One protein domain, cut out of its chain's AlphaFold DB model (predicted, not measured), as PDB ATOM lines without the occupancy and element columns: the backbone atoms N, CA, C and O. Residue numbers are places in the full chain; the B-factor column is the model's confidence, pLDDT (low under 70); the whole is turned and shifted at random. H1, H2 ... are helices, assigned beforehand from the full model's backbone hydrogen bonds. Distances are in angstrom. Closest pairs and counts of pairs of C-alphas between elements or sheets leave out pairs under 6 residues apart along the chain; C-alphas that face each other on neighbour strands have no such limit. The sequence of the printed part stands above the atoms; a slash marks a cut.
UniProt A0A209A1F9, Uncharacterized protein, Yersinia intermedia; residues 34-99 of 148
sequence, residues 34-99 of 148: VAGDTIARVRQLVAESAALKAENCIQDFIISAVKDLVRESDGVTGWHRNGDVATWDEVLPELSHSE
ATOM      1  N   VAL A  34     564.180 307.589 463.887       56.53
ATOM      2  CA  VAL A  34     564.938 306.335 464.087       56.53
ATOM      3  C   VAL A  34     566.448 306.576 463.996       56.53
ATOM      4  O   VAL A  34     567.218 306.033 464.787       56.53
ATOM      5  N   ALA A  35     566.889 307.451 463.088       61.28
ATOM      6  CA  ALA A  35     568.292 307.858 463.004       61.28
ATOM      7  C   ALA A  35     568.714 308.753 464.187       61.28
ATOM      8  O   ALA A  35     569.806 308.575 464.724       61.28
ATOM      9  N   GLY A  36     567.856 309.685 464.621       71.62
ATOM     10  CA  GLY A  36     568.122 310.572 465.759       71.62
ATOM     11  C   GLY A  36     568.264 309.821 467.085       71.62
ATOM     12  O   GLY A  36     569.254 310.011 467.794       71.62
ATOM     13  N   ASP A  37     567.332 308.912 467.373       76.75
ATOM     14  CA  ASP A  37     567.343 308.080 468.579       76.75
ATOM     15  C   ASP A  37     568.528 307.110 468.579       76.75
ATOM     16  O   ASP A  37     569.206 306.948 469.596       76.75
ATOM     17  N   THR A  38     568.852 306.529 467.418       75.94
ATOM     18  CA  THR A  38     570.047 305.688 467.262       75.94
ATOM     19  C   THR A  38     571.321 306.484 467.546       75.94
ATOM     20  O   THR A  38     572.170 306.031 468.309       75.94
ATOM     21  N   ILE A  39     571.458 307.699 467.001       77.94
ATOM     22  CA  ILE A  39     572.621 308.564 467.256       77.94
ATOM     23  C   ILE A  39     572.706 308.953 468.738       77.94
ATOM     24  O   ILE A  39     573.800 308.950 469.309       77.94
ATOM     25  N   ALA A  40     571.579 309.269 469.379       81.00
ATOM     26  CA  ALA A  40     571.535 309.574 470.807       81.00
ATOM     27  C   ALA A  40     571.976 308.369 471.650       81.00
ATOM     28  O   ALA A  40     572.820 308.515 472.538       81.00
ATOM     29  N   ARG A  41     571.485 307.167 471.321       78.62
ATOM     30  CA  ARG A  41     571.865 305.926 472.003       78.62
ATOM     31  C   ARG A  41     573.338 305.590 471.804       78.62
ATOM     32  O   ARG A  41     574.001 305.223 472.767       78.62
ATOM     33  N   VAL A  42     573.877 305.773 470.599       81.88
ATOM     34  CA  VAL A  42     575.311 305.588 470.325       81.88
ATOM     35  C   VAL A  42     576.148 306.563 471.150       81.88
ATOM     36  O   VAL A  42     577.114 306.148 471.780       81.88
ATOM     37  N   ARG A  43     575.771 307.846 471.216       81.62
ATOM     38  CA  ARG A  43     576.479 308.834 472.051       81.62
ATOM     39  C   ARG A  43     576.450 308.465 473.532       81.62
ATOM     40  O   ARG A  43     577.478 308.571 474.194       81.62
ATOM     41  N   GLN A  44     575.299 308.015 474.028       87.88
ATOM     42  CA  GLN A  44     575.159 307.520 475.395       87.88
ATOM     43  C   GLN A  44     576.080 306.319 475.645       87.88
ATOM     44  O   GLN A  44     576.876 306.355 476.576       87.88
ATOM     45  N   LEU A  45     576.040 305.301 474.780       82.56
ATOM     46  CA  LEU A  45     576.880 304.107 474.901       82.56
ATOM     47  C   LEU A  45     578.375 304.437 474.833       82.56
ATOM     48  O   LEU A  45     579.166 303.833 475.552       82.56
ATOM     49  N   VAL A  46     578.778 305.409 474.009       83.56
ATOM     50  CA  VAL A  46     580.166 305.894 473.949       83.56
ATOM     51  C   VAL A  46     580.575 306.554 475.267       83.56
ATOM     52  O   VAL A  46     581.669 306.282 475.762       83.56
ATOM     53  N   ALA A  47     579.712 307.386 475.856       87.56
ATOM     54  CA  ALA A  47     579.982 308.021 477.145       87.56
ATOM     55  C   ALA A  47     580.061 306.993 478.288       87.56
ATOM     56  O   ALA A  47     581.011 307.018 479.069       87.56
ATOM     57  N   GLU A  48     579.115 306.053 478.345       87.94
ATOM     58  CA  GLU A  48     579.105 304.948 479.313       87.94
ATOM     59  C   GLU A  48     580.350 304.063 479.157       87.94
ATOM     60  O   GLU A  48     581.014 303.749 480.143       87.94
ATOM     61  N   SER A  49     580.745 303.739 477.922       81.50
ATOM     62  CA  SER A  49     581.959 302.956 477.648       81.50
ATOM     63  C   SER A  49     583.234 303.690 478.065       81.50
ATOM     64  O   SER A  49     584.170 303.068 478.564       81.50
ATOM     65  N   ALA A  50     583.293 305.012 477.879       82.56
ATOM     66  CA  ALA A  50     584.426 305.817 478.326       82.56
ATOM     67  C   ALA A  50     584.531 305.847 479.860       82.56
ATOM     68  O   ALA A  50     585.635 305.722 480.393       82.56
ATOM     69  N   ALA A  51     583.398 305.962 480.560       89.62
ATOM     70  CA  ALA A  51     583.344 305.902 482.018       89.62
ATOM     71  C   ALA A  51     583.767 304.520 482.546       89.62
ATOM     72  O   ALA A  51     584.659 304.442 483.388       89.62
ATOM     73  N   LEU A  52     583.214 303.440 481.983       87.31
ATOM     74  CA  LEU A  52     583.588 302.064 482.333       87.31
ATOM     75  C   LEU A  52     585.075 301.796 482.094       87.31
ATOM     76  O   LEU A  52     585.736 301.173 482.916       87.31
ATOM     77  N   LYS A  53     585.639 302.304 480.993       84.88
ATOM     78  CA  LYS A  53     587.076 302.185 480.727       84.88
ATOM     79  C   LYS A  53     587.912 302.876 481.806       84.88
ATOM     80  O   LYS A  53     588.933 302.330 482.210       84.88
ATOM     81  N   ALA A  54     587.507 304.063 482.255       84.25
ATOM     82  CA  ALA A  54     588.218 304.781 483.310       84.25
ATOM     83  C   ALA A  54     588.163 304.029 484.649       84.25
ATOM     84  O   ALA A  54     589.184 303.922 485.325       84.25
ATOM     85  N   GLU A  55     587.003 303.471 485.001       88.12
ATOM     86  CA  GLU A  55     586.840 302.643 486.198       88.12
ATOM     87  C   GLU A  55     587.692 301.369 486.129       88.12
ATOM     88  O   GLU A  55     588.444 301.091 487.061       88.12
ATOM     89  N   ASN A  56     587.665 300.660 484.997       87.06
ATOM     90  CA  ASN A  56     588.485 299.466 484.783       87.06
ATOM     91  C   ASN A  56     589.984 299.772 484.907       87.06
ATOM     92  O   ASN A  56     590.698 299.011 485.544       87.06
ATOM     93  N   CYS A  57     590.467 300.910 484.391       86.06
ATOM     94  CA  CYS A  57     591.869 301.308 484.573       86.06
ATOM     95  C   CYS A  57     592.250 301.470 486.056       86.06
ATOM     96  O   CYS A  57     593.368 301.142 486.449       86.06
ATOM     97  N   ILE A  58     591.340 302.000 486.881       90.62
ATOM     98  CA  ILE A  58     591.566 302.144 488.326       90.62
ATOM     99  C   ILE A  58     591.541 300.770 489.000       90.62
ATOM    100  O   ILE A  58     592.397 300.490 489.838       90.62
ATOM    101  N   GLN A  59     590.593 299.907 488.628       90.25
ATOM    102  CA  GLN A  59     590.521 298.538 489.139       90.25
ATOM    103  C   GLN A  59     591.789 297.748 488.799       90.25
ATOM    104  O   GLN A  59     592.375 297.157 489.699       90.25
ATOM    105  N   ASP A  60     592.273 297.816 487.555       88.50
ATOM    106  CA  ASP A  60     593.515 297.169 487.119       88.50
ATOM    107  C   ASP A  60     594.722 297.656 487.931       88.50
ATOM    108  O   ASP A  60     595.548 296.851 488.368       88.50
ATOM    109  N   PHE A  61     594.809 298.965 488.198       91.06
ATOM    110  CA  PHE A  61     595.865 299.534 489.036       91.06
ATOM    111  C   PHE A  61     595.827 298.981 490.468       91.06
ATOM    112  O   PHE A  61     596.856 298.559 490.999       91.06
ATOM    113  N   ILE A  62     594.643 298.945 491.086       92.56
ATOM    114  CA  ILE A  62     594.463 298.424 492.448       92.56
ATOM    115  C   ILE A  62     594.770 296.925 492.496       92.56
ATOM    116  O   ILE A  62     595.515 296.484 493.367       92.56
ATOM    117  N   ILE A  63     594.235 296.144 491.556       91.94
ATOM    118  CA  ILE A  63     594.465 294.698 491.464       91.94
ATOM    119  C   ILE A  63     595.957 294.409 491.303       91.94
ATOM    120  O   ILE A  63     596.471 293.517 491.972       91.94
ATOM    121  N   SER A  64     596.669 295.173 490.469       91.56
ATOM    122  CA  SER A  64     598.117 295.020 490.313       91.56
ATOM    123  C   SER A  64     598.857 295.285 491.625       91.56
ATOM    124  O   SER A  64     599.687 294.474 492.026       91.56
ATOM    125  N   ALA A  65     598.520 296.367 492.332       94.19
ATOM    126  CA  ALA A  65     599.132 296.682 493.622       94.19
ATOM    127  C   ALA A  65     598.858 295.596 494.681       94.19
ATOM    128  O   ALA A  65     599.745 295.243 495.455       94.19
ATOM    129  N   VAL A  66     597.646 295.030 494.700       93.44
ATOM    130  CA  VAL A  66     597.301 293.907 495.584       93.44
ATOM    131  C   VAL A  66     598.079 292.647 495.199       93.44
ATOM    132  O   VAL A  66     598.589 291.968 496.084       93.44
ATOM    133  N   LYS A  67     598.233 292.342 493.903       91.94
ATOM    134  CA  LYS A  67     599.054 291.211 493.437       91.94
ATOM    135  C   LYS A  67     600.519 291.354 493.850       91.94
ATOM    136  O   LYS A  67     601.127 290.362 494.248       91.94
ATOM    137  N   ASP A  68     601.071 292.564 493.802       93.62
ATOM    138  CA  ASP A  68     602.423 292.828 494.299       93.62
ATOM    139  C   ASP A  68     602.523 292.612 495.811       93.62
ATOM    140  O   ASP A  68     603.407 291.883 496.256       93.62
ATOM    141  N   LEU A  69     601.571 293.129 496.595       92.56
ATOM    142  CA  LEU A  69     601.510 292.880 498.040       92.56
ATOM    143  C   LEU A  69     601.450 291.377 498.361       92.56
ATOM    144  O   LEU A  69     602.148 290.899 499.254       92.56
ATOM    145  N   VAL A  70     600.621 290.632 497.631       92.81
ATOM    146  CA  VAL A  70     600.481 289.177 497.773       92.81
ATOM    147  C   VAL A  70     601.791 288.457 497.458       92.81
ATOM    148  O   VAL A  70     602.174 287.546 498.182       92.81
ATOM    149  N   ARG A  71     602.505 288.887 496.415       90.56
ATOM    150  CA  ARG A  71     603.802 288.322 496.021       90.56
ATOM    151  C   ARG A  71     604.920 288.638 497.017       90.56
ATOM    152  O   ARG A  71     605.864 287.862 497.130       90.56
ATOM    153  N   GLU A  72     604.838 289.778 497.697       94.88
ATOM    154  CA  GLU A  72     605.847 290.259 498.650       94.88
ATOM    155  C   GLU A  72     605.586 289.827 500.102       94.88
ATOM    156  O   GLU A  72     606.412 290.101 500.973       94.88
ATOM    157  N   SER A  73     604.468 289.152 500.382       93.25
ATOM    158  CA  SER A  73     604.095 288.718 501.732       93.25
ATOM    159  C   SER A  73     603.945 287.201 501.847       93.25
ATOM    160  O   SER A  73     603.559 286.519 500.903       93.25
ATOM    161  N   ASP A  74     604.204 286.678 503.048       91.69
ATOM    162  CA  ASP A  74     604.158 285.236 503.336       91.69
ATOM    163  C   ASP A  74     602.728 284.687 503.530       91.69
ATOM    164  O   ASP A  74     602.543 283.483 503.710       91.69
ATOM    165  N   GLY A  75     601.710 285.557 503.506       92.38
ATOM    166  CA  GLY A  75     600.303 285.204 503.705       92.38
ATOM    167  C   GLY A  75     599.615 286.021 504.801       92.38
ATOM    168  O   GLY A  75     600.035 287.130 505.137       92.38
ATOM    169  N   VAL A  76     598.536 285.477 505.369       93.62
ATOM    170  CA  VAL A  76     597.680 286.155 506.354       93.62
ATOM    171  C   VAL A  76     597.787 285.484 507.722       93.62
ATOM    172  O   VAL A  76     597.324 284.363 507.940       93.62
ATOM    173  N   THR A  77     598.376 286.193 508.684       93.81
ATOM    174  CA  THR A  77     598.432 285.763 510.090       93.81
ATOM    175  C   THR A  77     597.078 285.930 510.779       93.81
ATOM    176  O   THR A  77     596.384 286.919 510.545       93.81
ATOM    177  N   GLY A  78     596.729 285.026 511.700       91.00
ATOM    178  CA  GLY A  78     595.517 285.141 512.527       91.00
ATOM    179  C   GLY A  78     594.221 284.704 511.837       91.00
ATOM    180  O   GLY A  78     593.161 284.746 512.458       91.00
ATOM    181  N   TRP A  79     594.306 284.251 510.584       92.62
ATOM    182  CA  TRP A  79     593.201 283.609 509.872       92.62
ATOM    183  C   TRP A  79     592.876 282.236 510.470       92.62
ATOM    184  O   TRP A  79     591.723 281.927 510.782       92.62
ATOM    185  N   HIS A  80     593.913 281.432 510.711       92.88
ATOM    186  CA  HIS A  80     593.777 280.125 511.335       92.88
ATOM    187  C   HIS A  80     593.766 280.219 512.859       92.88
ATOM    188  O   HIS A  80     594.575 280.918 513.470       92.88
ATOM    189  N   ARG A  81     592.887 279.446 513.513       89.88
ATOM    190  CA  ARG A  81     592.822 279.394 514.991       89.88
ATOM    191  C   ARG A  81     594.044 278.737 515.633       89.88
ATOM    192  O   ARG A  81     594.257 278.915 516.827       89.88
ATOM    193  N   ASN A  82     594.796 277.944 514.874       91.69
ATOM    194  CA  ASN A  82     595.990 277.243 515.350       91.69
ATOM    195  C   ASN A  82     597.261 278.116 515.306       91.69
ATOM    196  O   ASN A  82     598.291 277.678 515.807       91.69
ATOM    197  N   GLY A  83     597.179 279.339 514.765       90.44
ATOM    198  CA  GLY A  83     598.302 280.273 514.669       90.44
ATOM    199  C   GLY A  83     599.132 280.157 513.389       90.44
ATOM    200  O   GLY A  83     600.049 280.958 513.215       90.44
ATOM    201  N   ASP A  84     598.803 279.226 512.491       95.19
ATOM    202  CA  ASP A  84     599.480 279.106 511.200       95.19
ATOM    203  C   ASP A  84     599.147 280.296 510.284       95.19
ATOM    204  O   ASP A  84     598.082 280.919 510.375       95.19
ATOM    205  N   VAL A  85     600.075 280.610 509.378       93.88
ATOM    206  CA  VAL A  85     599.879 281.630 508.342       93.88
ATOM    207  C   VAL A  85     599.073 281.016 507.199       93.88
ATOM    208  O   VAL A  85     599.481 280.003 506.635       93.88
ATOM    209  N   ALA A  86     597.933 281.619 506.862       95.25
ATOM    210  CA  ALA A  86     597.137 281.200 505.712       95.25
ATOM    211  C   ALA A  86     597.767 281.715 504.415       95.25
ATOM    212  O   ALA A  86     598.200 282.868 504.357       95.25
ATOM    213  N   THR A  87     597.803 280.892 503.368       93.50
ATOM    214  CA  THR A  87     598.334 281.323 502.068       93.50
ATOM    215  C   THR A  87     597.336 282.224 501.344       93.50
ATOM    216  O   THR A  87     596.129 282.177 501.586       93.50
ATOM    217  N   TRP A  88     597.818 283.039 500.408       92.38
ATOM    218  CA  TRP A  88     596.931 283.891 499.613       92.38
ATOM    219  C   TRP A  88     595.996 283.109 498.687       92.38
ATOM    220  O   TRP A  88     594.870 283.548 498.485       92.38
ATOM    221  N   ASP A  89     596.401 281.929 498.206       90.44
ATOM    222  CA  ASP A  89     595.516 281.039 497.439       90.44
ATOM    223  C   ASP A  89     594.368 280.478 498.291       90.44
ATOM    224  O   ASP A  89     593.293 280.189 497.774       90.44
ATOM    225  N   GLU A  90     594.580 280.324 499.599       91.75
ATOM    226  CA  GLU A  90     593.537 279.899 500.531       91.75
ATOM    227  C   GLU A  90     592.584 281.049 500.882       91.75
ATOM    228  O   GLU A  90     591.372 280.853 500.964       91.75
ATOM    229  N   VAL A  91     593.127 282.249 501.105       91.94
ATOM    230  CA  VAL A  91     592.357 283.405 501.589       91.94
ATOM    231  C   VAL A  91     591.650 284.155 500.461       91.94
ATOM    232  O   VAL A  91     590.565 284.694 500.671       91.94
ATOM    233  N   LEU A  92     592.266 284.225 499.281       90.38
ATOM    234  CA  LEU A  92     591.769 284.994 498.144       90.38
ATOM    235  C   LEU A  92     592.066 284.280 496.809       90.38
ATOM    236  O   LEU A  92     592.809 284.808 495.970       90.38
ATOM    237  N   PRO A  93     591.483 283.086 496.585       88.50
ATOM    238  CA  PRO A  93     591.731 282.293 495.380       88.50
ATOM    239  C   PRO A  93     591.362 283.034 494.088       88.50
ATOM    240  O   PRO A  93     591.958 282.792 493.036       88.50
ATOM    241  N   GLU A  94     590.408 283.965 494.134       88.06
ATOM    242  CA  GLU A  94     589.928 284.703 492.966       88.06
ATOM    243  C   GLU A  94     590.946 285.720 492.435       88.06
ATOM    244  O   GLU A  94     590.905 286.065 491.253       88.06
ATOM    245  N   LEU A  95     591.893 286.179 493.264       87.31
ATOM    246  CA  LEU A  95     592.893 287.165 492.840       87.31
ATOM    247  C   LEU A  95     593.795 286.621 491.723       87.31
ATOM    248  O   LEU A  95     594.196 287.364 490.824       87.31
ATOM    249  N   SER A  96     594.075 285.317 491.743       77.88
ATOM    250  CA  SER A  96     594.845 284.639 490.695       77.88
ATOM    251  C   SER A  96     594.119 284.619 489.340       77.88
ATOM    252  O   SER A  96     594.771 284.570 488.300       77.88
ATOM    253  N   HIS A  97     592.789 284.760 489.338       79.31
ATOM    254  CA  HIS A  97     591.928 284.726 488.151       79.31
ATOM    255  C   HIS A  97     591.309 286.091 487.817       79.31
ATOM    256  O   HIS A  97     590.348 286.168 487.056       79.31
ATOM    257  N   SER A  98     591.842 287.183 488.366       81.25
ATOM    258  CA  SER A  98     591.257 288.526 488.254       81.25
ATOM    259  C   SER A  98     591.345 289.165 486.850       81.25
ATOM    260  O   SER A  98     591.213 290.381 486.725       81.25
ATOM    261  N   GLU A  99     591.661 288.400 485.804       78.19
ATOM    262  CA  GLU A  99     591.838 288.899 484.438       78.19
ATOM    263  C   GLU A  99     590.503 288.986 483.686       78.19
ATOM    264  O   GLU A  99     589.647 288.106 483.773       78.19
TER     265      GLU A  99
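AT A GLANCE: This is residues 34 to 99 of the 148 residues of an uncharacterized protein of Yersinia intermedia (UniProt A0A209A1F9). One long helix, H1, makes the length of this model: its residues 34 to 59 stick out as a free arm, and past its other end an unnamed loop, residues 73 to 87, turns the chain back so that the two very short helices H2 and H3 come near the last part of H1. The printed part has 66 residues with three named helices, in the order H1, H2, H3, and no named strand; the class is all helix. The whole is extended, a rod spanning 66 by 20 by 16 A, with a radius of gyration of the C-alphas of 20.2 A.

IN THESE COORDINATES: H1 holds residues 34 to 72 and is 55.9 A long from C-alpha 34 at (564.938, 306.335, 464.087) to C-alpha 72 at (605.847, 290.259, 498.650). H2 holds residues 88 to 91. H3 holds residues 93 to 97 and ends with C-alpha 97 at (591.928, 284.726, 488.151).

HOW THE PARTS SIT: H1 and H3 are close but not clearly touching; their closest C-alphas, those of Lys 67 and Leu 95, are 7.4 A apart. H1 and H2 are also close but not clearly touching, with the C-alphas of Val 70 and Trp 88 closest at 6.6 A. The same holds for H2 and H3, whose closest C-alphas, those of Asp 89 and Ser 96, are 7.7 A apart. In H1 every O i to N i+4 pair is within hydrogen-bond range; in H3 it is 0 of 1, beside 1 of 2 O i to N i+3 pairs, and H2 is too short for an O i to N i+4 pair.

THE WHOLE: The C-alphas of Ala 35 and Asn 82 are the two farthest apart, at 66.7 A. The link from H1 to H2 is long, with 15 residues, and that from H2 to H3 is tight, with 1 residue. The printed part has no cut. Residues 34 to 35 have a pLDDT under 70, and the mean of the printed part is 87.2.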